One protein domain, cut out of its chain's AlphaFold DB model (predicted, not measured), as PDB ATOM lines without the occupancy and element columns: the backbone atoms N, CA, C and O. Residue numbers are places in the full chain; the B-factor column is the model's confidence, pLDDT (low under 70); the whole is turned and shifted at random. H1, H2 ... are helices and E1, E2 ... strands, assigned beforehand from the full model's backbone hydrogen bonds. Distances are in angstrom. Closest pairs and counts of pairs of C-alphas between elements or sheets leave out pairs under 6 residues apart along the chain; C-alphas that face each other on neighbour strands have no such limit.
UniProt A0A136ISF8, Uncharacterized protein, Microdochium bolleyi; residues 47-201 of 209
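This is residues 47 to 201 of the 209 residues of an uncharacterized protein of Microdochium bolleyi (UniProt A0A136ISF8). Three sheets of four strands fan out like neighbouring blades of an open propeller, with E1, E5 and E9 gathered at the narrow side and E4, E8 and E12 at the spread side. The sheet E5 E6 E7 E8 is the middle blade, partly face to face with the other two, and the small helix H1 packs on E7 at its spread side. The printed part has 155 residues, with twelve named strands and one named helix in the order E1 to E8, H1, E9 to E12; the sheets are antiparallel, in the orders E1 E2 E3 E4, E5 E6 E7 E8 and E9 E10 E11 E12. The class is mostly strand. The whole is compact, with a radius of gyration of the C-alphas of 15.2 A and spans of 45 by 37 by 28 A.

Begin at C-alpha 105, at (2.484, -32.741, -49.004), where E5 starts and runs to residue 110. E6, residues 116 to 125, is the longest strand by residues, 28.3 A, and bends by 50 degrees at residue 122. E7, residues 131 to 139, comes back over 25.8 A, and E8 is residues 144 to 146. H1 follows at residues 148 to 152. Now go to C-alpha 47, at (-6.446, -34.252, -57.773): E1 runs from there to residue 54, over 22.5 A. E2 is residues 57 to 64, 21.9 A long, E3 residues 69 to 74 and E4 residues 85 to 89. Past H1, look for E9 at residues 163 to 166, E10 at 172 to 178, 19.5 A, E11 at 184 to 190, 20.5 A, and E12 at 197 to 200, which ends at C-alpha 200, at (20.094, -28.707, -54.852).

Start with the sheet E5 E6 E7 E8, a meander, each strand the antiparallel neighbour of the one before; it is only just strongly twisted, with C-alphas up to 4.3 A off its best plane. In the hairpin E6 and E7, find N 120 and O 136 at 3.0 A; in the hairpin E5 and E6, N 107 and O 119 are 3.0 A apart. The three sheets form a stack of sheets, face to face in turn. The sheet E1 E2 E3 E4, also a meander and strongly twisted, faces the first sheet with best planes 15 degrees apart. Its edge strand E1 has 10 pairs of C-alphas within 8 A of E5, the closest those of Ser 50 and Ser 105 at 5.3 A. In the hairpin E1 and E2, N 50 and O 61 are 2.8 A apart. The meander E9 E10 E11 E12 also faces the first sheet, with best planes 27 degrees apart; the closest C-alphas of E5 and E9 are those of Ser 105 and Ser 163, at 5.5 A. In the hairpin E10 and E11, N 175 and O 187 are 2.8 A apart. H1 is on the first sheet, over E7, at a height over the sheet of 8.0 A, and it only grazes the sheet E9 E10 E11 E12. Its one O i to N i+4 pair is out of hydrogen-bond range, while 2 of its 2 O i to N i+3 pairs are within it. E4 and E12 are apart.

The two C-alphas farthest apart are those of Asn 81 and Thr 128, at 48.5 A. The printed part has no cut. The one long link is E4 to E5, residues 90 to 104, where residues 91 to 92 pair with 95 to 96, antiparallel. Residues 155 to 156 pair with residues 131 to 132 of E7. The mean pLDDT of the printed part is 93.7; look at residues 168 to 170 for the three values under 70.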
ATOM      1  N   ILE A  47      -7.505 -34.048 -56.763       92.19
ATOM      2  CA  ILE A  47      -6.446 -34.252 -57.773       92.19
ATOM      3  C   ILE A  47      -5.089 -34.624 -57.179       92.19
ATOM      4  O   ILE A  47      -4.225 -35.114 -57.899       92.19
ATOM      5  N   ALA A  48      -4.909 -34.402 -55.881       93.44
ATOM      6  CA  ALA A  48      -3.700 -34.732 -55.142       93.44
ATOM      7  C   ALA A  48      -4.077 -35.130 -53.725       93.44
ATOM      8  O   ALA A  48      -5.072 -34.635 -53.198       93.44
ATOM      9  N   PHE A  49      -3.247 -35.957 -53.103       95.56
ATOM     10  CA  PHE A  49      -3.488 -36.481 -51.770       95.56
ATOM     11  C   PHE A  49      -2.207 -36.448 -50.947       95.56
ATOM     12  O   PHE A  49      -1.137 -36.775 -51.449       95.56
ATOM     13  N   SER A  50      -2.344 -36.124 -49.667       97.56
ATOM     14  CA  SER A  50      -1.326 -36.381 -48.657       97.56
ATOM     15  C   SER A  50      -2.009 -36.817 -47.371       97.56
ATOM     16  O   SER A  50      -2.869 -36.106 -46.852       97.56
ATOM     17  N   ALA A  51      -1.632 -37.984 -46.863       97.19
ATOM     18  CA  ALA A  51      -2.195 -38.540 -45.642       97.19
ATOM     19  C   ALA A  51      -1.216 -38.397 -44.476       97.19
ATOM     20  O   ALA A  51      -0.009 -38.544 -44.667       97.19
ATOM     21  N   ILE A  52      -1.746 -38.127 -43.286       96.88
ATOM     22  CA  ILE A  52      -1.000 -38.142 -42.026       96.88
ATOM     23  C   ILE A  52      -1.861 -38.760 -40.926       96.88
ATOM     24  O   ILE A  52      -3.092 -38.748 -41.005       96.88
ATOM     25  N   GLU A  53      -1.206 -39.219 -39.869       95.38
ATOM     26  CA  GLU A  53      -1.847 -39.497 -38.586       95.38
ATOM     27  C   GLU A  53      -1.486 -38.380 -37.602       95.38
ATOM     28  O   GLU A  53      -0.328 -37.967 -37.516       95.38
ATOM     29  N   ASP A  54      -2.476 -37.867 -36.873       94.31
ATOM     30  CA  ASP A  54      -2.275 -36.850 -35.840       94.31
ATOM     31  C   ASP A  54      -3.223 -37.077 -34.660       94.31
ATOM     32  O   ASP A  54      -4.445 -37.110 -34.819       94.31
ATOM     33  N   ASN A  55      -2.666 -37.193 -33.451       92.44
ATOM     34  CA  ASN A  55      -3.448 -37.392 -32.227       92.44
ATOM     35  C   ASN A  55      -4.450 -38.558 -32.346       92.44
ATOM     36  O   ASN A  55      -5.633 -38.401 -32.039       92.44
ATOM     37  N   ASP A  56      -3.960 -39.690 -32.853       93.75
ATOM     38  CA  ASP A  56      -4.697 -40.931 -33.104       93.75
ATOM     39  C   ASP A  56      -5.792 -40.843 -34.180       93.75
ATOM     40  O   ASP A  56      -6.508 -41.811 -34.384       93.75
ATOM     41  N   TYR A  57      -5.946 -39.723 -34.894       96.19
ATOM     42  CA  TYR A  57      -6.876 -39.610 -36.024       96.19
ATOM     43  C   TYR A  57      -6.143 -39.672 -37.367       96.19
ATOM     44  O   TYR A  57      -5.024 -39.172 -37.499       96.19
ATOM     45  N   SER A  58      -6.829 -40.196 -38.382       97.38
ATOM     46  CA  SER A  58      -6.376 -40.196 -39.774       97.38
ATOM     47  C   SER A  58      -6.858 -38.934 -40.480       97.38
ATOM     48  O   SER A  58      -8.041 -38.578 -40.417       97.38
ATOM     49  N   TYR A  59      -5.955 -38.274 -41.199       97.62
ATOM     50  CA  TYR A  59      -6.261 -37.097 -42.002       97.62
ATOM     51  C   TYR A  59      -5.809 -37.330 -43.434       97.62
ATOM     52  O   TYR A  59      -4.654 -37.669 -43.680       97.62
ATOM     53  N   LEU A  60      -6.706 -37.085 -44.386       97.69
ATOM     54  CA  LEU A  60      -6.373 -37.003 -45.801       97.69
ATOM     55  C   LEU A  60      -6.519 -35.553 -46.247       97.69
ATOM     56  O   LEU A  60      -7.634 -35.061 -46.427       97.69
ATOM     57  N   TYR A  61      -5.393 -34.875 -46.429       97.75
ATOM     58  CA  TYR A  61      -5.351 -33.583 -47.098       97.75
ATOM     59  C   TYR A  61      -5.381 -33.801 -48.603       97.75
ATOM     60  O   TYR A  61      -4.762 -34.732 -49.121       97.75
ATOM     61  N   TYR A  62      -6.103 -32.945 -49.314       96.44
ATOM     62  CA  TYR A  62      -6.219 -33.043 -50.760       96.44
ATOM     63  C   TYR A  62      -6.414 -31.681 -51.416       96.44
ATOM     64  O   TYR A  62      -7.068 -30.791 -50.869       96.44
ATOM     65  N   ALA A  63      -5.858 -31.537 -52.616       95.44
ATOM     66  CA  ALA A  63      -6.168 -30.429 -53.510       95.44
ATOM     67  C   ALA A  63      -7.358 -30.819 -54.391       95.44
ATOM     68  O   ALA A  63      -7.446 -31.959 -54.855       95.44
ATOM     69  N   ARG A  64      -8.276 -29.884 -54.628       93.62
ATOM     70  CA  ARG A  64      -9.396 -30.035 -55.567       93.62
ATOM     71  C   ARG A  64      -9.016 -29.491 -56.948       93.62
ATOM     72  O   ARG A  64      -8.100 -28.680 -57.056       93.62
ATOM     73  N   LYS A  65      -9.751 -29.869 -58.003       89.75
ATOM     74  CA  LYS A  65      -9.553 -29.335 -59.372       89.75
ATOM     75  C   LYS A  65      -9.589 -27.809 -59.460       89.75
ATOM     76  O   LYS A  65      -8.877 -27.234 -60.269       89.75
ATOM     77  N   ASN A  66     -10.377 -27.150 -58.612       88.62
ATOM     78  CA  ASN A  66     -10.407 -25.686 -58.521       88.62
ATOM     79  C   ASN A  66      -9.224 -25.064 -57.750       88.62
ATOM     80  O   ASN A  66      -9.271 -23.875 -57.445       88.62
ATOM     81  N   GLY A  67      -8.222 -25.856 -57.368       92.00
ATOM     82  CA  GLY A  67      -7.061 -25.432 -56.590       92.00
ATOM     83  C   GLY A  67      -7.289 -25.394 -55.078       92.00
ATOM     84  O   GLY A  67      -6.314 -25.388 -54.338       92.00
ATOM     85  N   SER A  68      -8.529 -25.410 -54.575       94.62
ATOM     86  CA  SER A  68      -8.759 -25.320 -53.124       94.62
ATOM     87  C   SER A  68      -8.227 -26.541 -52.369       94.62
ATOM     88  O   SER A  68      -8.360 -27.678 -52.830       94.62
ATOM     89  N   ILE A  69      -7.662 -26.305 -51.188       96.75
ATOM     90  CA  ILE A  69      -7.157 -27.347 -50.293       96.75
ATOM     91  C   ILE A  69      -8.238 -27.702 -49.270       96.75
ATOM     92  O   ILE A  69      -8.923 -26.842 -48.707       96.75
ATOM     93  N   ALA A  70      -8.403 -28.994 -49.023       96.25
ATOM     94  CA  ALA A  70      -9.365 -29.527 -48.077       96.25
ATOM     95  C   ALA A  70      -8.795 -30.718 -47.307       96.25
ATOM     96  O   ALA A  70      -7.736 -31.250 -47.638       96.25
ATOM     97  N   VAL A  71      -9.514 -31.114 -46.263       97.31
ATOM     98  CA  VAL A  71      -9.169 -32.236 -45.397       97.31
ATOM     99  C   VAL A  71     -10.381 -33.129 -45.173       97.31
ATOM    100  O   VAL A  71     -11.507 -32.653 -45.028       97.31
ATOM    101  N   LEU A  72     -10.134 -34.431 -45.144       97.19
ATOM    102  CA  LEU A  72     -11.022 -35.445 -44.594       97.19
ATOM    103  C   LEU A  72     -10.415 -35.923 -43.275       97.19
ATOM    104  O   LEU A  72      -9.315 -36.467 -43.279       97.19
ATOM    105  N   LYS A  73     -11.122 -35.725 -42.162       96.88
ATOM    106  CA  LYS A  73     -10.713 -36.216 -40.837       96.88
ATOM    107  C   LYS A  73     -11.542 -37.439 -40.453       96.88
ATOM    108  O   LYS A  73     -12.768 -37.368 -40.549       96.88
ATOM    109  N   SER A  74     -10.908 -38.513 -39.983       97.75
ATOM    110  CA  SER A  74     -11.626 -39.678 -39.459       97.75
ATOM    111  C   SER A  74     -12.490 -39.307 -38.243       97.75
ATOM    112  O   SER A  74     -12.117 -38.499 -37.393       97.75
ATOM    113  N   SER A  75     -13.676 -39.906 -38.138       95.56
ATOM    114  CA  SER A  75     -14.566 -39.731 -36.985       95.56
ATOM    115  C   SER A  75     -14.136 -40.555 -35.769       95.56
ATOM    116  O   SER A  75     -14.639 -40.339 -34.668       95.56
ATOM    117  N   THR A  76     -13.232 -41.515 -35.966       94.75
ATOM    118  CA  THR A  76     -12.723 -42.446 -34.953       94.75
ATOM    119  C   THR A  76     -11.197 -42.427 -34.930       94.75
ATOM    120  O   THR A  76     -10.560 -42.023 -35.904       94.75
ATOM    121  N   THR A  77     -10.623 -42.877 -33.814       95.06
ATOM    122  CA  THR A  77      -9.168 -43.013 -33.632       95.06
ATOM    123  C   THR A  77      -8.622 -44.397 -33.990       95.06
ATOM    124  O   THR A  77      -7.426 -44.656 -33.941       95.06
ATOM    125  N   GLN A  78      -9.515 -45.325 -34.322       92.31
ATOM    126  CA  GLN A  78      -9.178 -46.649 -34.815       92.31
ATOM    127  C   GLN A  78     -10.003 -46.900 -36.072       92.31
ATOM    128  O   GLN A  78     -11.209 -46.620 -36.092       92.31
ATOM    129  N   GLU A  79      -9.347 -47.401 -37.114       91.31
ATOM    130  CA  GLU A  79     -10.007 -47.681 -38.385       91.31
ATOM    131  C   GLU A  79     -10.919 -48.907 -38.264       91.31
ATOM    132  O   GLU A  79     -10.555 -49.927 -37.671       91.31
ATOM    133  N   GLY A  80     -12.110 -48.810 -38.845       92.31
ATOM    134  CA  GLY A  80     -13.069 -49.897 -38.958       92.31
ATOM    135  C   GLY A  80     -13.933 -49.726 -40.203       92.31
ATOM    136  O   GLY A  80     -13.911 -48.686 -40.856       92.31
ATOM    137  N   ASN A  81     -14.730 -50.747 -40.523       93.19
ATOM    138  CA  ASN A  81     -15.545 -50.758 -41.746       93.19
ATOM    139  C   ASN A  81     -16.551 -49.595 -41.831       93.19
ATOM    140  O   ASN A  81     -16.932 -49.202 -42.930       93.19
ATOM    141  N   ASP A  82     -16.957 -49.044 -40.683       94.06
ATOM    142  CA  ASP A  82     -17.924 -47.947 -40.583       94.06
ATOM    143  C   ASP A  82     -17.270 -46.588 -40.274       94.06
ATOM    144  O   ASP A  82     -17.979 -45.623 -39.961       94.06
ATOM    145  N   THR A  83     -15.935 -46.483 -40.333       94.25
ATOM    146  CA  THR A  83     -15.243 -45.209 -40.103       94.25
ATOM    147  C   THR A  83     -15.678 -44.188 -41.148       94.25
ATOM    148  O   THR A  83     -15.566 -44.395 -42.357       94.25
ATOM    149  N   LYS A  84     -16.190 -43.050 -40.676       96.81
ATOM    150  CA  LYS A  84     -16.603 -41.934 -41.527       96.81
ATOM    151  C   LYS A  84     -15.523 -40.871 -41.534       96.81
ATOM    152  O   LYS A  84     -14.788 -40.708 -40.565       96.81
ATOM    153  N   TYR A  85     -15.490 -40.104 -42.613       96.44
ATOM    154  CA  TYR A  85     -14.581 -38.981 -42.754       96.44
ATOM    155  C   TYR A  85     -15.370 -37.689 -42.923       96.44
ATOM    156  O   TYR A  85     -16.247 -37.590 -43.783       96.44
ATOM    157  N   THR A  86     -15.072 -36.700 -42.087       95.62
ATOM    158  CA  THR A  86     -15.708 -35.385 -42.138       95.62
ATOM    159  C   THR A  86     -14.905 -34.469 -43.061       95.62
ATOM    160  O   THR A  86     -13.738 -34.199 -42.764       95.62
ATOM    161  N   PRO A  87     -15.492 -33.984 -44.173       93.94
ATOM    162  CA  PRO A  87     -14.829 -33.042 -45.061       93.94
ATOM    163  C   PRO A  87     -14.852 -31.630 -44.482       93.94
ATOM    164  O   PRO A  87     -15.865 -31.169 -43.955       93.94
ATOM    165  N   THR A  88     -13.753 -30.901 -44.620       92.81
ATOM    166  CA  THR A  88     -13.669 -29.476 -44.277       92.81
ATOM    167  C   THR A  88     -12.679 -28.788 -45.217       92.81
ATOM    168  O   THR A  88     -11.671 -29.375 -45.604       92.81
ATOM    169  N   SER A  89     -12.976 -27.560 -45.647       94.50
ATOM    170  CA  SER A  89     -12.003 -26.755 -46.397       94.50
ATOM    171  C   SER A  89     -10.921 -26.241 -45.453       94.50
ATOM    172  O   SER A  89     -11.217 -25.890 -44.313       94.50
ATOM    173  N   VAL A  90      -9.679 -26.161 -45.923       96.62
ATOM    174  CA  VAL A  90      -8.616 -25.514 -45.152       96.62
ATOM    175  C   VAL A  90      -8.766 -24.001 -45.304       96.62
ATOM    176  O   VAL A  90      -8.808 -23.480 -46.421       96.62
ATOM    177  N   ILE A  91      -8.911 -23.311 -44.172       96.62
ATOM    178  CA  ILE A  91      -9.213 -21.880 -44.102       96.62
ATOM    179  C   ILE A  91      -8.120 -21.174 -43.303       96.62
ATOM    180  O   ILE A  91      -7.760 -21.635 -42.223       96.62
ATOM    181  N   VAL A  92      -7.647 -20.039 -43.818       96.38
ATOM    182  CA  VAL A  92      -6.745 -19.112 -43.120       96.38
ATOM    183  C   VAL A  92      -7.378 -17.727 -43.154       96.38
ATOM    184  O   VAL A  92      -7.739 -17.228 -44.221       96.38
ATOM    185  N   SER A  93      -7.566 -17.116 -41.981       94.00
ATOM    186  CA  SER A  93      -8.167 -15.777 -41.841       94.00
ATOM    187  C   SER A  93      -9.501 -15.617 -42.594       94.00
ATOM    188  O   SER A  93      -9.755 -14.593 -43.223       94.00
ATOM    189  N   GLY A  94     -10.345 -16.655 -42.570       92.88
ATOM    190  CA  GLY A  94     -11.651 -16.675 -43.245       92.88
ATOM    191  C   GLY A  94     -11.617 -16.994 -44.745       92.88
ATOM    192  O   GLY A  94     -12.674 -17.166 -45.347       92.88
ATOM    193  N   ASN A  95     -10.435 -17.137 -45.350       95.19
ATOM    194  CA  ASN A  95     -10.284 -17.433 -46.774       95.19
ATOM    195  C   ASN A  95      -9.951 -18.907 -47.008       95.19
ATOM    196  O   ASN A  95      -9.115 -19.483 -46.314       95.19
ATOM    197  N   THR A  96     -10.584 -19.517 -48.015       94.94
ATOM    198  CA  THR A  96     -10.198 -20.859 -48.471       94.94
ATOM    199  C   THR A  96      -8.816 -20.793 -49.106       94.94
ATOM    200  O   THR A  96      -8.595 -19.987 -50.010       94.94
ATOM    201  N   VAL A  97      -7.904 -21.651 -48.654       96.25
ATOM    202  CA  VAL A  97      -6.565 -21.731 -49.239       96.25
ATOM    203  C   VAL A  97      -6.621 -22.480 -50.564       96.25
ATOM    204  O   VAL A  97      -7.272 -23.525 -50.667       96.25
ATOM    205  N   SER A  98      -5.899 -21.966 -51.557       94.31
ATOM    206  CA  SER A  98      -5.751 -22.587 -52.868       94.31
ATOM    207  C   SER A  98      -4.281 -22.791 -53.221       94.31
ATOM    208  O   SER A  98      -3.437 -21.950 -52.923       94.31
ATOM    209  N   THR A  99      -3.999 -23.904 -53.888       94.69
ATOM    210  CA  THR A  99      -2.719 -24.220 -54.520       94.69
ATOM    211  C   THR A  99      -2.785 -23.922 -56.016       94.69
ATOM    212  O   THR A  99      -3.816 -24.123 -56.660       94.69
ATOM    213  N   SER A 100      -1.672 -23.454 -56.574       91.62
ATOM    214  CA  SER A 100      -1.462 -23.311 -58.020       91.62
ATOM    215  C   SER A 100      -1.143 -24.638 -58.704       91.62
ATOM    216  O   SER A 100      -1.164 -24.711 -59.927       91.62
ATOM    217  N   SER A 101      -0.845 -25.683 -57.929       85.88
ATOM    218  CA  SER A 101      -0.387 -26.975 -58.432       85.88
ATOM    219  C   SER A 101      -1.254 -28.131 -57.973       85.88
ATOM    220  O   SER A 101      -1.879 -28.089 -56.912       85.88
ATOM    221  N   THR A 102      -1.189 -29.226 -58.723       82.81
ATOM    222  CA  THR A 102      -1.824 -30.501 -58.385       82.81
ATOM    223  C   THR A 102      -1.010 -31.325 -57.387       82.81
ATOM    224  O   THR A 102      -1.188 -32.536 -57.335       82.81
ATOM    225  N   ASN A 103      -0.091 -30.721 -56.632       90.94
ATOM    226  CA  ASN A 103       0.737 -31.409 -55.647       90.94
ATOM    227  C   ASN A 103       0.654 -30.697 -54.300       90.94
ATOM    228  O   ASN A 103       0.773 -29.476 -54.219       90.94
ATOM    229  N   ILE A 104       0.477 -31.488 -53.247       96.56
ATOM    230  CA  ILE A 104       0.583 -31.057 -51.856       96.56
ATOM    231  C   ILE A 104       1.323 -32.140 -51.072       96.56
ATOM    232  O   ILE A 104       1.316 -33.306 -51.464       96.56
ATOM    233  N   SER A 105       1.917 -31.777 -49.945       97.94
ATOM    234  CA  SER A 105       2.484 -32.741 -49.004       97.94
ATOM    235  C   SER A 105       2.225 -32.287 -47.578       97.94
ATOM    236  O   SER A 105       2.248 -31.095 -47.303       97.94
ATOM    237  N   ALA A 106       1.955 -33.212 -46.670       97.94
ATOM    238  CA  ALA A 106       1.642 -32.910 -45.284       97.94
ATOM    239  C   ALA A 106       2.440 -33.804 -44.339       97.94
ATOM    240  O   ALA A 106       2.730 -34.955 -44.661       97.94
ATOM    241  N   VAL A 107       2.761 -33.273 -43.160       97.00
ATOM    242  CA  VAL A 107       3.412 -34.008 -42.068       97.00
ATOM    243  C   VAL A 107       2.785 -33.634 -40.725       97.00
ATOM    244  O   VAL A 107       2.329 -32.501 -40.548       97.00
ATOM    245  N   SER A 108       2.799 -34.571 -39.773       95.88
ATOM    246  CA  SER A 108       2.555 -34.305 -38.350       95.88
ATOM    247  C   SER A 108       3.781 -34.680 -37.519       95.88
ATOM    248  O   SER A 108       4.473 -35.652 -37.824       95.88
ATOM    249  N   TYR A 109       4.066 -33.895 -36.480       93.94
ATOM    250  CA  TYR A 109       5.104 -34.177 -35.491       93.94
ATOM    251  C   TYR A 109       4.863 -33.417 -34.181       93.94
ATOM    252  O   TYR A 109       3.993 -32.553 -34.087       93.94
ATOM    253  N   LYS A 110       5.664 -33.715 -33.151       90.88
ATOM    254  CA  LYS A 110       5.832 -32.840 -31.980       90.88
ATOM    255  C   LYS A 110       7.136 -32.066 -32.116       90.88
ATOM    256  O   LYS A 110       8.167 -32.675 -32.398       90.88
ATOM    257  N   ASP A 111       7.089 -30.746 -31.962       88.81
ATOM    258  CA  ASP A 111       8.290 -29.910 -31.990       88.81
ATOM    259  C   ASP A 111       9.115 -30.040 -30.695       88.81
ATOM    260  O   ASP A 111       8.731 -30.727 -29.746       88.81
ATOM    261  N   ASN A 112      10.261 -29.356 -30.650       84.62
ATOM    262  CA  ASN A 112      11.171 -29.373 -29.500       84.62
ATOM    263  C   ASN A 112      10.578 -28.740 -28.227       84.62
ATOM    264  O   ASN A 112      11.118 -28.938 -27.141       84.62
ATOM    265  N   ASN A 113       9.460 -28.019 -28.342       86.25
ATOM    266  CA  ASN A 113       8.711 -27.464 -27.216       86.25
ATOM    267  C   ASN A 113       7.553 -28.384 -26.786       86.25
ATOM    268  O   ASN A 113       6.780 -28.033 -25.897       86.25
ATOM    269  N   GLY A 114       7.414 -29.556 -27.414       87.31
ATOM    270  CA  GLY A 114       6.343 -30.514 -27.157       87.31
ATOM    271  C   GLY A 114       5.006 -30.153 -27.805       87.31
ATOM    272  O   GLY A 114       4.030 -30.877 -27.591       87.31
ATOM    273  N   ASN A 115       4.937 -29.087 -28.609       91.38
ATOM    274  CA  ASN A 115       3.710 -28.735 -29.315       91.38
ATOM    275  C   ASN A 115       3.501 -29.680 -30.488       91.38
ATOM    276  O   ASN A 115       4.425 -29.968 -31.248       91.38
ATOM    277  N   ARG A 116       2.260 -30.125 -30.669       93.06
ATOM    278  CA  ARG A 116       1.858 -30.897 -31.841       93.06
ATOM    279  C   ARG A 116       1.731 -29.961 -33.033       93.06
ATOM    280  O   ARG A 116       1.109 -28.906 -32.931       93.06
ATOM    281  N   GLN A 117       2.313 -30.354 -34.149       95.00
ATOM    282  CA  GLN A 117       2.418 -29.562 -35.357       95.00
ATOM    283  C   GLN A 117       1.885 -30.380 -36.522       95.00
ATOM    284  O   GLN A 117       2.382 -31.470 -36.779       95.00
ATOM    285  N   VAL A 118       0.928 -29.820 -37.254       97.25
ATOM    286  CA  VAL A 118       0.604 -30.250 -38.613       97.25
ATOM    287  C   VAL A 118       1.113 -29.183 -39.572       97.25
ATOM    288  O   VAL A 118       0.961 -27.979 -39.330       97.25
ATOM    289  N   ARG A 119       1.758 -29.627 -40.648       97.56
ATOM    290  CA  ARG A 119       2.259 -28.774 -41.726       97.56
ATOM    291  C   ARG A 119       1.707 -29.250 -43.054       97.56
ATOM    292  O   ARG A 119       1.709 -30.454 -43.300       97.56
ATOM    293  N   ILE A 120       1.270 -28.321 -43.899       98.12
ATOM    294  CA  ILE A 120       0.865 -28.594 -45.282       98.12
ATOM    295  C   ILE A 120       1.719 -27.733 -46.201       98.12
ATOM    296  O   ILE A 120       1.726 -26.513 -46.081       98.12
ATOM    297  N   TYR A 121       2.395 -28.378 -47.137       98.06
ATOM    298  CA  TYR A 121       3.207 -27.769 -48.173       98.06
ATOM    299  C   TYR A 121       2.475 -27.811 -49.498       98.06
ATOM    300  O   TYR A 121       1.920 -28.844 -49.886       98.06
ATOM    301  N   TYR A 122       2.484 -26.681 -50.184       97.44
ATOM    302  CA  TYR A 122       1.805 -26.493 -51.454       97.44
ATOM    303  C   TYR A 122       2.533 -25.431 -52.276       97.44
ATOM    304  O   TYR A 122       3.517 -24.844 -51.824       97.44
ATOM    305  N   ILE A 123       2.061 -25.206 -53.498       96.69
ATOM    306  CA  ILE A 123       2.652 -24.238 -54.420       96.69
ATOM    307  C   ILE A 123       1.693 -23.068 -54.559       96.69
ATOM    308  O   ILE A 123       0.505 -23.271 -54.809       96.69
ATOM    309  N   SER A 124       2.203 -21.852 -54.415       95.12
ATOM    310  CA  SER A 124       1.427 -20.624 -54.571       95.12
ATOM    311  C   SER A 124       2.119 -19.648 -55.529       95.12
ATOM    312  O   SER A 124       3.313 -19.805 -55.823       95.12
ATOM    313  N   PRO A 125       1.398 -18.642 -56.055       93.81
ATOM    314  CA  PRO A 125       2.019 -17.558 -56.801       93.81
ATOM    315  C   PRO A 125       2.937 -16.743 -55.883       93.81
ATOM    316  O   PRO A 125       2.529 -16.346 -54.794       93.81
ATOM    317  N   ALA A 126       4.153 -16.452 -56.339       92.25
ATOM    318  CA  ALA A 126       5.057 -15.556 -55.623       92.25
ATOM    319  C   ALA A 126       4.675 -14.083 -55.860       92.25
ATOM    320  O   ALA A 126       4.266 -13.720 -56.967       92.25
ATOM    321  N   GLU A 127       4.876 -13.211 -54.865       87.31
ATOM    322  CA  GLU A 127       4.581 -11.769 -54.982       87.31
ATOM    323  C   GLU A 127       5.358 -11.097 -56.124       87.31
ATOM    324  O   GLU A 127       4.848 -10.220 -56.818       87.31
ATOM    325  N   THR A 128       6.591 -11.548 -56.360       86.00
ATOM    326  CA  THR A 128       7.472 -11.044 -57.423       86.00
ATOM    327  C   THR A 128       7.207 -11.684 -58.790       86.00
ATOM    328  O   THR A 128       7.955 -11.444 -59.738       86.00
ATOM    329  N   GLY A 129       6.167 -12.512 -58.904       89.56
ATOM    330  CA  GLY A 129       5.873 -13.326 -60.078       89.56
ATOM    331  C   GLY A 129       6.572 -14.689 -60.058       89.56
ATOM    332  O   GLY A 129       7.609 -14.882 -59.424       89.56
ATOM    333  N   GLY A 130       5.986 -15.648 -60.779       93.81
ATOM    334  CA  GLY A 130       6.381 -17.056 -60.722       93.81
ATOM    335  C   GLY A 130       5.681 -17.804 -59.587       93.81
ATOM    336  O   GLY A 130       4.603 -17.407 -59.147       93.81
ATOM    337  N   PHE A 131       6.295 -18.895 -59.132       95.75
ATOM    338  CA  PHE A 131       5.728 -19.793 -58.128       95.75
ATOM    339  C   PHE A 131       6.724 -20.048 -57.002       95.75
ATOM    340  O   PHE A 131       7.937 -20.101 -57.228       95.75
ATOM    341  N   GLN A 132       6.208 -20.237 -55.793       96.19
ATOM    342  CA  GLN A 132       6.994 -20.530 -54.600       96.19
ATOM    343  C   GLN A 132       6.387 -21.678 -53.799       96.19
ATOM    344  O   GLN A 132       5.201 -21.989 -53.929       96.19
ATOM    345  N   LEU A 133       7.220 -22.302 -52.968       96.81
ATOM    346  CA  LEU A 133       6.738 -23.166 -51.902       96.81
ATOM    347  C   LEU A 133       6.052 -22.321 -50.832       96.81
ATOM    348  O   LEU A 133       6.589 -21.296 -50.413       96.81
ATOM    349  N   SER A 134       4.914 -22.812 -50.363       96.88
ATOM    350  CA  SER A 134       4.144 -22.223 -49.275       96.88
ATOM    351  C   SER A 134       3.839 -23.242 -48.195       96.88
ATOM    352  O   SER A 134       3.812 -24.451 -48.449       96.88
ATOM    353  N   GLU A 135       3.601 -22.747 -46.984       97.56
ATOM    354  CA  GLU A 135       3.355 -23.571 -45.807       97.56
ATOM    355  C   GLU A 135       2.078 -23.128 -45.090       97.56
ATOM    356  O   GLU A 135       1.849 -21.947 -44.855       97.56
ATOM    357  N   LEU A 136       1.258 -24.100 -44.689       97.75
ATOM    358  CA  LEU A 136       0.214 -23.911 -43.688       97.75
ATOM    359  C   LEU A 136       0.608 -24.615 -42.400       97.75
ATOM    360  O   LEU A 136       1.098 -25.746 -42.417       97.75
ATOM    361  N   VAL A 137       0.322 -23.963 -41.279       96.94
ATOM    362  CA  VAL A 137       0.668 -24.412 -39.934       96.94
ATOM    363  C   VAL A 137      -0.589 -24.542 -39.093       96.94
ATOM    364  O   VAL A 137      -1.325 -23.574 -38.920       96.94
ATOM    365  N   GLN A 138      -0.794 -25.719 -38.508       97.19
ATOM    366  CA  GLN A 138      -1.745 -25.929 -37.420       97.19
ATOM    367  C   GLN A 138      -0.983 -26.411 -36.183       97.19
ATOM    368  O   GLN A 138      -0.327 -27.451 -36.207       97.19
ATOM    369  N   THR A 139      -1.082 -25.649 -35.091       96.25
ATOM    370  CA  THR A 139      -0.442 -25.974 -33.808       96.25
ATOM    371  C   THR A 139      -1.491 -26.465 -32.816       96.25
ATOM    372  O   THR A 139      -2.529 -25.829 -32.645       96.25
ATOM    373  N   ASN A 140      -1.236 -27.597 -32.154       95.69
ATOM    374  CA  ASN A 140      -2.084 -28.187 -31.110       95.69
ATOM    375  C   ASN A 140      -3.566 -28.370 -31.511       95.69
ATOM    376  O   ASN A 140      -4.449 -28.390 -30.658       95.69
ATOM    377  N   GLY A 141      -3.845 -28.553 -32.809       93.81
ATOM    378  CA  GLY A 141      -5.207 -28.700 -33.339       93.81
ATOM    379  C   GLY A 141      -6.012 -27.397 -33.424       93.81
ATOM    380  O   GLY A 141      -7.225 -27.466 -33.598       93.81
ATOM    381  N   GLY A 142      -5.361 -26.235 -33.286       95.50
ATOM    382  CA  GLY A 142      -5.975 -24.920 -33.484       95.50
ATOM    383  C   GLY A 142      -6.313 -24.619 -34.949       95.50
ATOM    384  O   GLY A 142      -6.373 -25.511 -35.791       95.50
ATOM    385  N   GLU A 143      -6.536 -23.350 -35.275       96.06
ATOM    386  CA  GLU A 143      -6.774 -22.939 -36.662       96.06
ATOM    387  C   GLU A 143      -5.499 -23.026 -37.512       96.06
ATOM    388  O   GLU A 143      -4.378 -22.986 -36.995       96.06
ATOM    389  N   PHE A 144      -5.677 -23.149 -38.830       97.62
ATOM    390  CA  PHE A 144      -4.564 -23.025 -39.759       97.62
ATOM    391  C   PHE A 144      -4.133 -21.561 -39.881       97.62
ATOM    392  O   PHE A 144      -4.952 -20.645 -39.953       97.62
ATOM    393  N   THR A 145      -2.823 -21.367 -39.950       97.19
ATOM    394  CA  THR A 145      -2.158 -20.082 -40.171       97.19
ATOM    395  C   THR A 145      -1.129 -20.228 -41.284       97.19
ATOM    396  O   THR A 145      -0.743 -21.349 -41.626       97.19
ATOM    397  N   GLN A 146      -0.697 -19.105 -41.858       96.06
ATOM    398  CA  GLN A 146       0.419 -19.111 -42.799       96.06
ATOM    399  C   GLN A 146       1.715 -19.480 -42.065       96.06
ATOM    400  O   GLN A 146       1.935 -19.039 -40.936       96.06
ATOM    401  N   GLY A 147       2.543 -20.310 -42.691       94.44
ATOM    402  CA  GLY A 147       3.828 -20.730 -42.152       94.44
ATOM    403  C   GLY A 147       4.963 -19.758 -42.450       94.44
ATOM    404  O   GLY A 147       4.868 -18.869 -43.290       94.44
ATOM    405  N   GLU A 148       6.081 -19.965 -41.764       93.12
ATOM    406  CA  GLU A 148       7.275 -19.119 -41.886       93.12
ATOM    407  C   GLU A 148       8.040 -19.372 -43.191       93.12
ATOM    408  O   GLU A 148       8.863 -18.554 -43.606       93.12
ATOM    409  N   LEU A 149       7.767 -20.490 -43.873       94.56
ATOM    410  CA  LEU A 149       8.343 -20.771 -45.188       94.56
ATOM    411  C   LEU A 149       8.051 -19.650 -46.197       94.56
ATOM    412  O   LEU A 149       8.919 -19.309 -47.000       94.56
ATOM    413  N   ASP A 150       6.868 -19.038 -46.120       90.62
ATOM    414  CA  ASP A 150       6.452 -17.975 -47.035       90.62
ATOM    415  C   ASP A 150       7.311 -16.710 -46.910       90.62
ATOM    416  O   ASP A 150       7.567 -16.043 -47.913       90.62
ATOM    417  N   ASN A 151       7.866 -16.449 -45.721       88.94
ATOM    418  CA  ASN A 151       8.803 -15.346 -45.471       88.94
ATOM    419  C   ASN A 151      10.202 -15.593 -46.069       88.94
ATOM    420  O   ASN A 151      11.017 -14.674 -46.134       88.94
ATOM    421  N   ASN A 152      10.503 -16.828 -46.490       87.50
ATOM    422  CA  ASN A 152      11.779 -17.206 -47.104       87.50
ATOM    423  C   ASN A 152      11.697 -17.271 -48.644       87.50
ATOM    424  O   ASN A 152      12.734 -17.350 -49.302       87.50
ATOM    425  N   SER A 153      10.482 -17.238 -49.213       85.12
ATOM    426  CA  SER A 153      10.187 -17.190 -50.658       85.12
ATOM    427  C   SER A 153      11.012 -18.171 -51.508       85.12
ATOM    428  O   SER A 153      11.785 -17.788 -52.390       85.12
ATOM    429  N   LEU A 154      10.853 -19.475 -51.259       94.50
ATOM    430  CA  LEU A 154      11.578 -20.507 -52.004       94.50
ATOM    431  C   LEU A 154      10.938 -20.762 -53.376       94.50
ATOM    432  O   LEU A 154       9.939 -21.473 -53.487       94.50
ATOM    433  N   ALA A 155      11.536 -20.204 -54.429       95.44
ATOM    434  CA  ALA A 155      11.059 -20.358 -55.802       95.44
ATOM    435  C   ALA A 155      11.037 -21.829 -56.265       95.44
ATOM    436  O   ALA A 155      11.993 -22.584 -56.059       95.44
ATOM    437  N   CYS A 156       9.967 -22.220 -56.959       95.75
ATOM    438  CA  CYS A 156       9.779 -23.562 -57.508       95.75
ATOM    439  C   CYS A 156       9.048 -23.520 -58.862       95.75
ATOM    440  O   CYS A 156       8.574 -22.471 -59.300       95.75
ATOM    441  N   GLY A 157       9.000 -24.650 -59.571       94.56
ATOM    442  CA  GLY A 157       8.169 -24.775 -60.774       94.56
ATOM    443  C   GLY A 157       6.678 -24.907 -60.439       94.56
ATOM    444  O   GLY A 157       6.332 -25.517 -59.435       94.56
ATOM    445  N   GLU A 158       5.786 -24.417 -61.308       93.38
ATOM    446  CA  GLU A 158       4.318 -24.504 -61.135       93.38
ATOM    447  C   GLU A 158       3.824 -25.932 -60.859       93.38
ATOM    448  O   GLU A 158       2.974 -26.168 -60.011       93.38
ATOM    449  N   ASN A 159       4.397 -26.908 -61.563       92.56
ATOM    450  CA  ASN A 159       4.031 -28.322 -61.463       92.56
ATOM    451  C   ASN A 159       5.045 -29.128 -60.646       92.56
ATOM    452  O   ASN A 159       5.203 -30.327 -60.864       92.56
ATOM    453  N   SER A 160       5.773 -28.461 -59.747       94.81
ATOM    454  CA  SER A 160       6.787 -29.100 -58.918       94.81
ATOM    455  C   SER A 160       6.171 -30.229 -58.086       94.81
ATOM    456  O   SER A 160       5.118 -30.073 -57.462       94.81
ATOM    457  N   LEU A 161       6.803 -31.402 -58.125       94.12
ATOM    458  CA  LEU A 161       6.463 -32.513 -57.243       94.12
ATOM    459  C   LEU A 161       6.934 -32.189 -55.827       94.12
ATOM    460  O   LEU A 161       8.044 -31.691 -55.660       94.12
ATOM    461  N   LEU A 162       6.120 -32.509 -54.819       95.88
ATOM    462  CA  LEU A 162       6.416 -32.229 -53.415       95.88
ATOM    463  C   LEU A 162       6.440 -33.514 -52.592       95.88
ATOM    464  O   LEU A 162       5.564 -34.368 -52.724       95.88
ATOM    465  N   SER A 163       7.405 -33.621 -51.687       96.75
ATOM    466  CA  SER A 163       7.401 -34.627 -50.628       96.75
ATOM    467  C   SER A 163       8.043 -34.043 -49.384       96.75
ATOM    468  O   SER A 163       9.176 -33.579 -49.435       96.75
ATOM    469  N   ALA A 164       7.330 -34.049 -48.268       96.94
ATOM    470  CA  ALA A 164       7.862 -33.630 -46.988       96.94
ATOM    471  C   ALA A 164       8.049 -34.830 -46.067       96.94
ATOM    472  O   ALA A 164       7.270 -35.785 -46.086       96.94
ATOM    473  N   ASN A 165       9.082 -34.769 -45.237       95.12
ATOM    474  CA  ASN A 165       9.274 -35.723 -44.164       95.12
ATOM    475  C   ASN A 165       9.833 -35.042 -42.917       95.12
ATOM    476  O   ASN A 165      10.483 -33.996 -42.955       95.12
ATOM    477  N   VAL A 166       9.580 -35.691 -41.792       92.38
ATOM    478  CA  VAL A 166      10.101 -35.323 -40.485       92.38
ATOM    479  C   VAL A 166      10.603 -36.600 -39.838       92.38
ATOM    480  O   VAL A 166       9.881 -37.591 -39.753       92.38
ATOM    481  N   GLU A 167      11.870 -36.613 -39.439       80.44
ATOM    482  CA  GLU A 167      12.429 -37.750 -38.717       80.44
ATOM    483  C   GLU A 167      12.385 -37.448 -37.220       80.44
ATOM    484  O   GLU A 167      13.049 -36.528 -36.727       80.44
ATOM    485  N   PHE A 168      11.593 -38.235 -36.492       66.62
ATOM    486  CA  PHE A 168      11.506 -38.130 -35.043       66.62
ATOM    487  C   PHE A 168      12.896 -38.330 -34.419       66.62
ATOM    488  O   PHE A 168      13.571 -39.321 -34.682       66.62
ATOM    489  N   GLY A 169      13.340 -37.365 -33.612       66.50
ATOM    490  CA  GLY A 169      14.644 -37.404 -32.945       66.50
ATOM    491  C   GLY A 169      15.829 -36.838 -33.739       66.50
ATOM    492  O   GLY A 169      16.872 -36.614 -33.130       66.50
ATOM    493  N   LYS A 170      15.697 -36.535 -35.042       68.31
ATOM    494  CA  LYS A 170      16.756 -35.825 -35.801       68.31
ATOM    495  C   LYS A 170      16.587 -34.318 -35.875       68.31
ATOM    496  O   LYS A 170      17.507 -33.632 -36.300       68.31
ATOM    497  N   GLY A 171      15.444 -33.812 -35.418       83.12
ATOM    498  CA  GLY A 171      15.257 -32.387 -35.171       83.12
ATOM    499  C   GLY A 171      15.119 -31.532 -36.425       83.12
ATOM    500  O   GLY A 171      15.102 -30.318 -36.281       83.12
ATOM    501  N   ASP A 172      14.934 -32.128 -37.605       90.56
ATOM    502  CA  ASP A 172      14.720 -31.398 -38.853       90.56
ATOM    503  C   ASP A 172      13.411 -31.800 -39.532       90.56
ATOM    504  O   ASP A 172      13.050 -32.980 -39.606       90.56
ATOM    505  N   LEU A 173      12.792 -30.808 -40.150       94.00
ATOM    506  CA  LEU A 173      11.725 -30.930 -41.126       94.00
ATOM    507  C   LEU A 173      12.305 -30.643 -42.509       94.00
ATOM    508  O   LEU A 173      13.019 -29.655 -42.681       94.00
ATOM    509  N   LYS A 174      12.033 -31.512 -43.484       96.50
ATOM    510  CA  LYS A 174      12.561 -31.389 -44.847       96.50
ATOM    511  C   LYS A 174      11.432 -31.453 -45.870       96.50
ATOM    512  O   LYS A 174      10.484 -32.217 -45.709       96.50
ATOM    513  N   ILE A 175      11.569 -30.667 -46.932       97.50
ATOM    514  CA  ILE A 175      10.692 -30.643 -48.102       97.50
ATOM    515  C   ILE A 175      11.564 -30.885 -49.326       97.50
ATOM    516  O   ILE A 175      12.463 -30.102 -49.626       97.50
ATOM    517  N   PHE A 176      11.293 -31.957 -50.048       97.69
ATOM    518  CA  PHE A 176      11.863 -32.234 -51.353       97.69
ATOM    519  C   PHE A 176      10.934 -31.693 -52.427       97.69
ATOM    520  O   PHE A 176       9.724 -31.926 -52.390       97.69
ATOM    521  N   TYR A 177      11.511 -30.960 -53.371       97.25
ATOM    522  CA  TYR A 177      10.764 -30.288 -54.420       97.25
ATOM    523  C   TYR A 177      11.585 -30.166 -55.699       97.25
ATOM    524  O   TYR A 177      12.780 -30.460 -55.721       97.25
ATOM    525  N   GLN A 178      10.946 -29.727 -56.774       96.75
ATOM    526  CA  GLN A 178      11.609 -29.330 -58.010       96.75
ATOM    527  C   GLN A 178      11.725 -27.804 -58.139       96.75
ATOM    528  O   GLN A 178      10.743 -27.081 -57.931       96.75
ATOM    529  N   ASP A 179      12.907 -27.316 -58.523       95.94
ATOM    530  CA  ASP A 179      13.119 -25.900 -58.850       95.94
ATOM    531  C   ASP A 179      12.376 -25.477 -60.132       95.94
ATOM    532  O   ASP A 179      11.685 -26.262 -60.784       95.94
ATOM    533  N   THR A 180      12.544 -24.214 -60.531       95.38
ATOM    534  CA  THR A 180      11.940 -23.646 -61.751       95.38
ATOM    535  C   THR A 180      12.400 -24.314 -63.053       95.38
ATOM    536  O   THR A 180      11.816 -24.066 -64.106       95.38
ATOM    537  N   ARG A 181      13.435 -25.160 -63.004       95.62
ATOM    538  CA  ARG A 181      13.983 -25.915 -64.138       95.62
ATOM    539  C   ARG A 181      13.686 -27.415 -64.040       95.62
ATOM    540  O   ARG A 181      14.141 -28.169 -64.897       95.62
ATOM    541  N   GLY A 182      12.945 -27.856 -63.023       94.50
ATOM    542  CA  GLY A 182      12.605 -29.261 -62.805       94.50
ATOM    543  C   GLY A 182      13.675 -30.081 -62.073       94.50
ATOM    544  O   GLY A 182      13.502 -31.294 -61.933       94.50
ATOM    545  N   ASN A 183      14.766 -29.465 -61.598       96.31
ATOM    546  CA  ASN A 183      15.816 -30.176 -60.864       96.31
ATOM    547  C   ASN A 183      15.369 -30.463 -59.428       96.31
ATOM    548  O   ASN A 183      14.678 -29.628 -58.850       96.31
ATOM    549  N   PRO A 184      15.803 -31.574 -58.813       97.25
ATOM    550  CA  PRO A 184      15.462 -31.899 -57.432       97.25
ATOM    551  C   PRO A 184      16.238 -31.036 -56.423       97.25
ATOM    552  O   PRO A 184      17.459 -30.880 -56.511       97.25
ATOM    553  N   TRP A 185      15.529 -30.506 -55.436       97.94
ATOM    554  CA  TRP A 185      16.019 -29.652 -54.355       97.94
ATOM    555  C   TRP A 185      15.461 -30.115 -53.011       97.94
ATOM    556  O   TRP A 185      14.482 -30.859 -52.945       97.94
ATOM    557  N   VAL A 186      16.105 -29.671 -51.935       97.50
ATOM    558  CA  VAL A 186      15.608 -29.823 -50.569       97.50
ATOM    559  C   VAL A 186      15.583 -28.467 -49.883       97.50
ATOM    560  O   VAL A 186      16.547 -27.708 -49.970       97.50
ATOM    561  N   ALA A 187      14.480 -28.177 -49.206       97.19
ATOM    562  CA  ALA A 187      14.362 -27.129 -48.208       97.19
ATOM    563  C   ALA A 187      14.277 -27.778 -46.825       97.19
ATOM    564  O   ALA A 187      13.677 -28.846 -46.688       97.19
ATOM    565  N   TRP A 188      14.875 -27.179 -45.803       95.75
ATOM    566  CA  TRP A 188      14.805 -27.706 -44.446       95.75
ATOM    567  C   TRP A 188      14.785 -26.609 -43.390       95.75
ATOM    568  O   TRP A 188      15.268 -25.497 -43.609       95.75
ATOM    569  N   VAL A 189      14.248 -26.970 -42.227       93.69
ATOM    570  CA  VAL A 189      14.245 -26.158 -41.013       93.69
ATOM    571  C   VAL A 189      14.424 -27.064 -39.800       93.69
ATOM    572  O   VAL A 189      13.922 -28.191 -39.767       93.69
ATOM    573  N   VAL A 190      15.139 -26.575 -38.792       90.88
ATOM    574  CA  VAL A 190      15.231 -27.251 -37.494       90.88
ATOM    575  C   VAL A 190      13.891 -27.096 -36.767       90.88
ATOM    576  O   VAL A 190      13.318 -26.009 -36.738       90.88
ATOM    577  N   LEU A 191      13.377 -28.163 -36.153       89.69
ATOM    578  CA  LEU A 191      12.079 -28.151 -35.474       89.69
ATOM    579  C   LEU A 191      12.023 -27.060 -34.393       89.69
ATOM    580  O   LEU A 191      12.870 -26.993 -33.501       89.69
ATOM    581  N   GLY A 192      10.992 -26.215 -34.465       84.31
ATOM    582  CA  GLY A 192      10.811 -25.066 -33.571       84.31
ATOM    583  C   GLY A 192      11.568 -23.798 -33.986       84.31
ATOM    584  O   GLY A 192      11.453 -22.788 -33.299       84.31
ATOM    585  N   GLN A 193      12.318 -23.826 -35.091       88.94
ATOM    586  CA  GLN A 193      12.921 -22.638 -35.700       88.94
ATOM    587  C   GLN A 193      12.111 -22.167 -36.914       88.94
ATOM    588  O   GLN A 193      11.245 -22.881 -37.418       88.94
ATOM    589  N   THR A 194      12.399 -20.949 -37.378       90.88
ATOM    590  CA  THR A 194      11.694 -20.289 -38.493       90.88
ATOM    591  C   THR A 194      12.600 -19.996 -39.694       90.88
ATOM    592  O   THR A 194      12.121 -19.638 -40.768       90.88
ATOM    593  N   ALA A 195      13.916 -20.158 -39.531       92.12
ATOM    594  CA  ALA A 195      14.899 -19.904 -40.576       92.12
ATOM    595  C   ALA A 195      15.020 -21.123 -41.497       92.12
ATOM    596  O   ALA A 195      15.638 -22.129 -41.136       92.12
ATOM    597  N   TRP A 196      14.435 -21.023 -42.687       95.56
ATOM    598  CA  TRP A 196      14.538 -22.062 -43.701       95.56
ATOM    599  C   TRP A 196      15.835 -21.926 -44.491       95.56
ATOM    600  O   TRP A 196      16.305 -20.831 -44.795       95.56
ATOM    601  N   ALA A 197      16.397 -23.065 -44.871       94.69
ATOM    602  CA  ALA A 197      17.502 -23.140 -45.811       94.69
ATOM    603  C   ALA A 197      17.143 -24.089 -46.957       94.69
ATOM    604  O   ALA A 197      16.261 -24.936 -46.819       94.69
ATOM    605  N   SER A 198      17.807 -23.947 -48.104       96.44
ATOM    606  CA  SER A 198      17.594 -24.830 -49.251       96.44
ATOM    607  C   SER A 198      18.861 -25.046 -50.073       96.44
ATOM    608  O   SER A 198      19.776 -24.219 -50.081       96.44
ATOM    609  N   HIS A 199      18.947 -26.198 -50.743       96.81
ATOM    610  CA  HIS A 199      20.026 -26.504 -51.679       96.81
ATOM    611  C   HIS A 199      19.600 -27.549 -52.731       96.81
ATOM    612  O   HIS A 199      18.685 -28.342 -52.483       96.81
ATOM    613  N   PRO A 200      20.295 -27.628 -53.885       97.56
ATOM    614  CA  PRO A 200      20.094 -28.707 -54.852       97.56
ATOM    615  C   PRO A 200      20.384 -30.076 -54.233       97.56
ATOM    616  O   PRO A 200      21.369 -30.226 -53.499       97.56
ATOM    617  N   LEU A 201      19.586 -31.093 -54.553       95.25
ATOM    618  CA  LEU A 201      19.886 -32.461 -54.137       95.25
ATOM    619  C   LEU A 201      21.128 -32.977 -54.871       95.25
ATOM    620  O   LEU A 201      21.223 -32.919 -56.096       95.25
TER     621      LEU A 201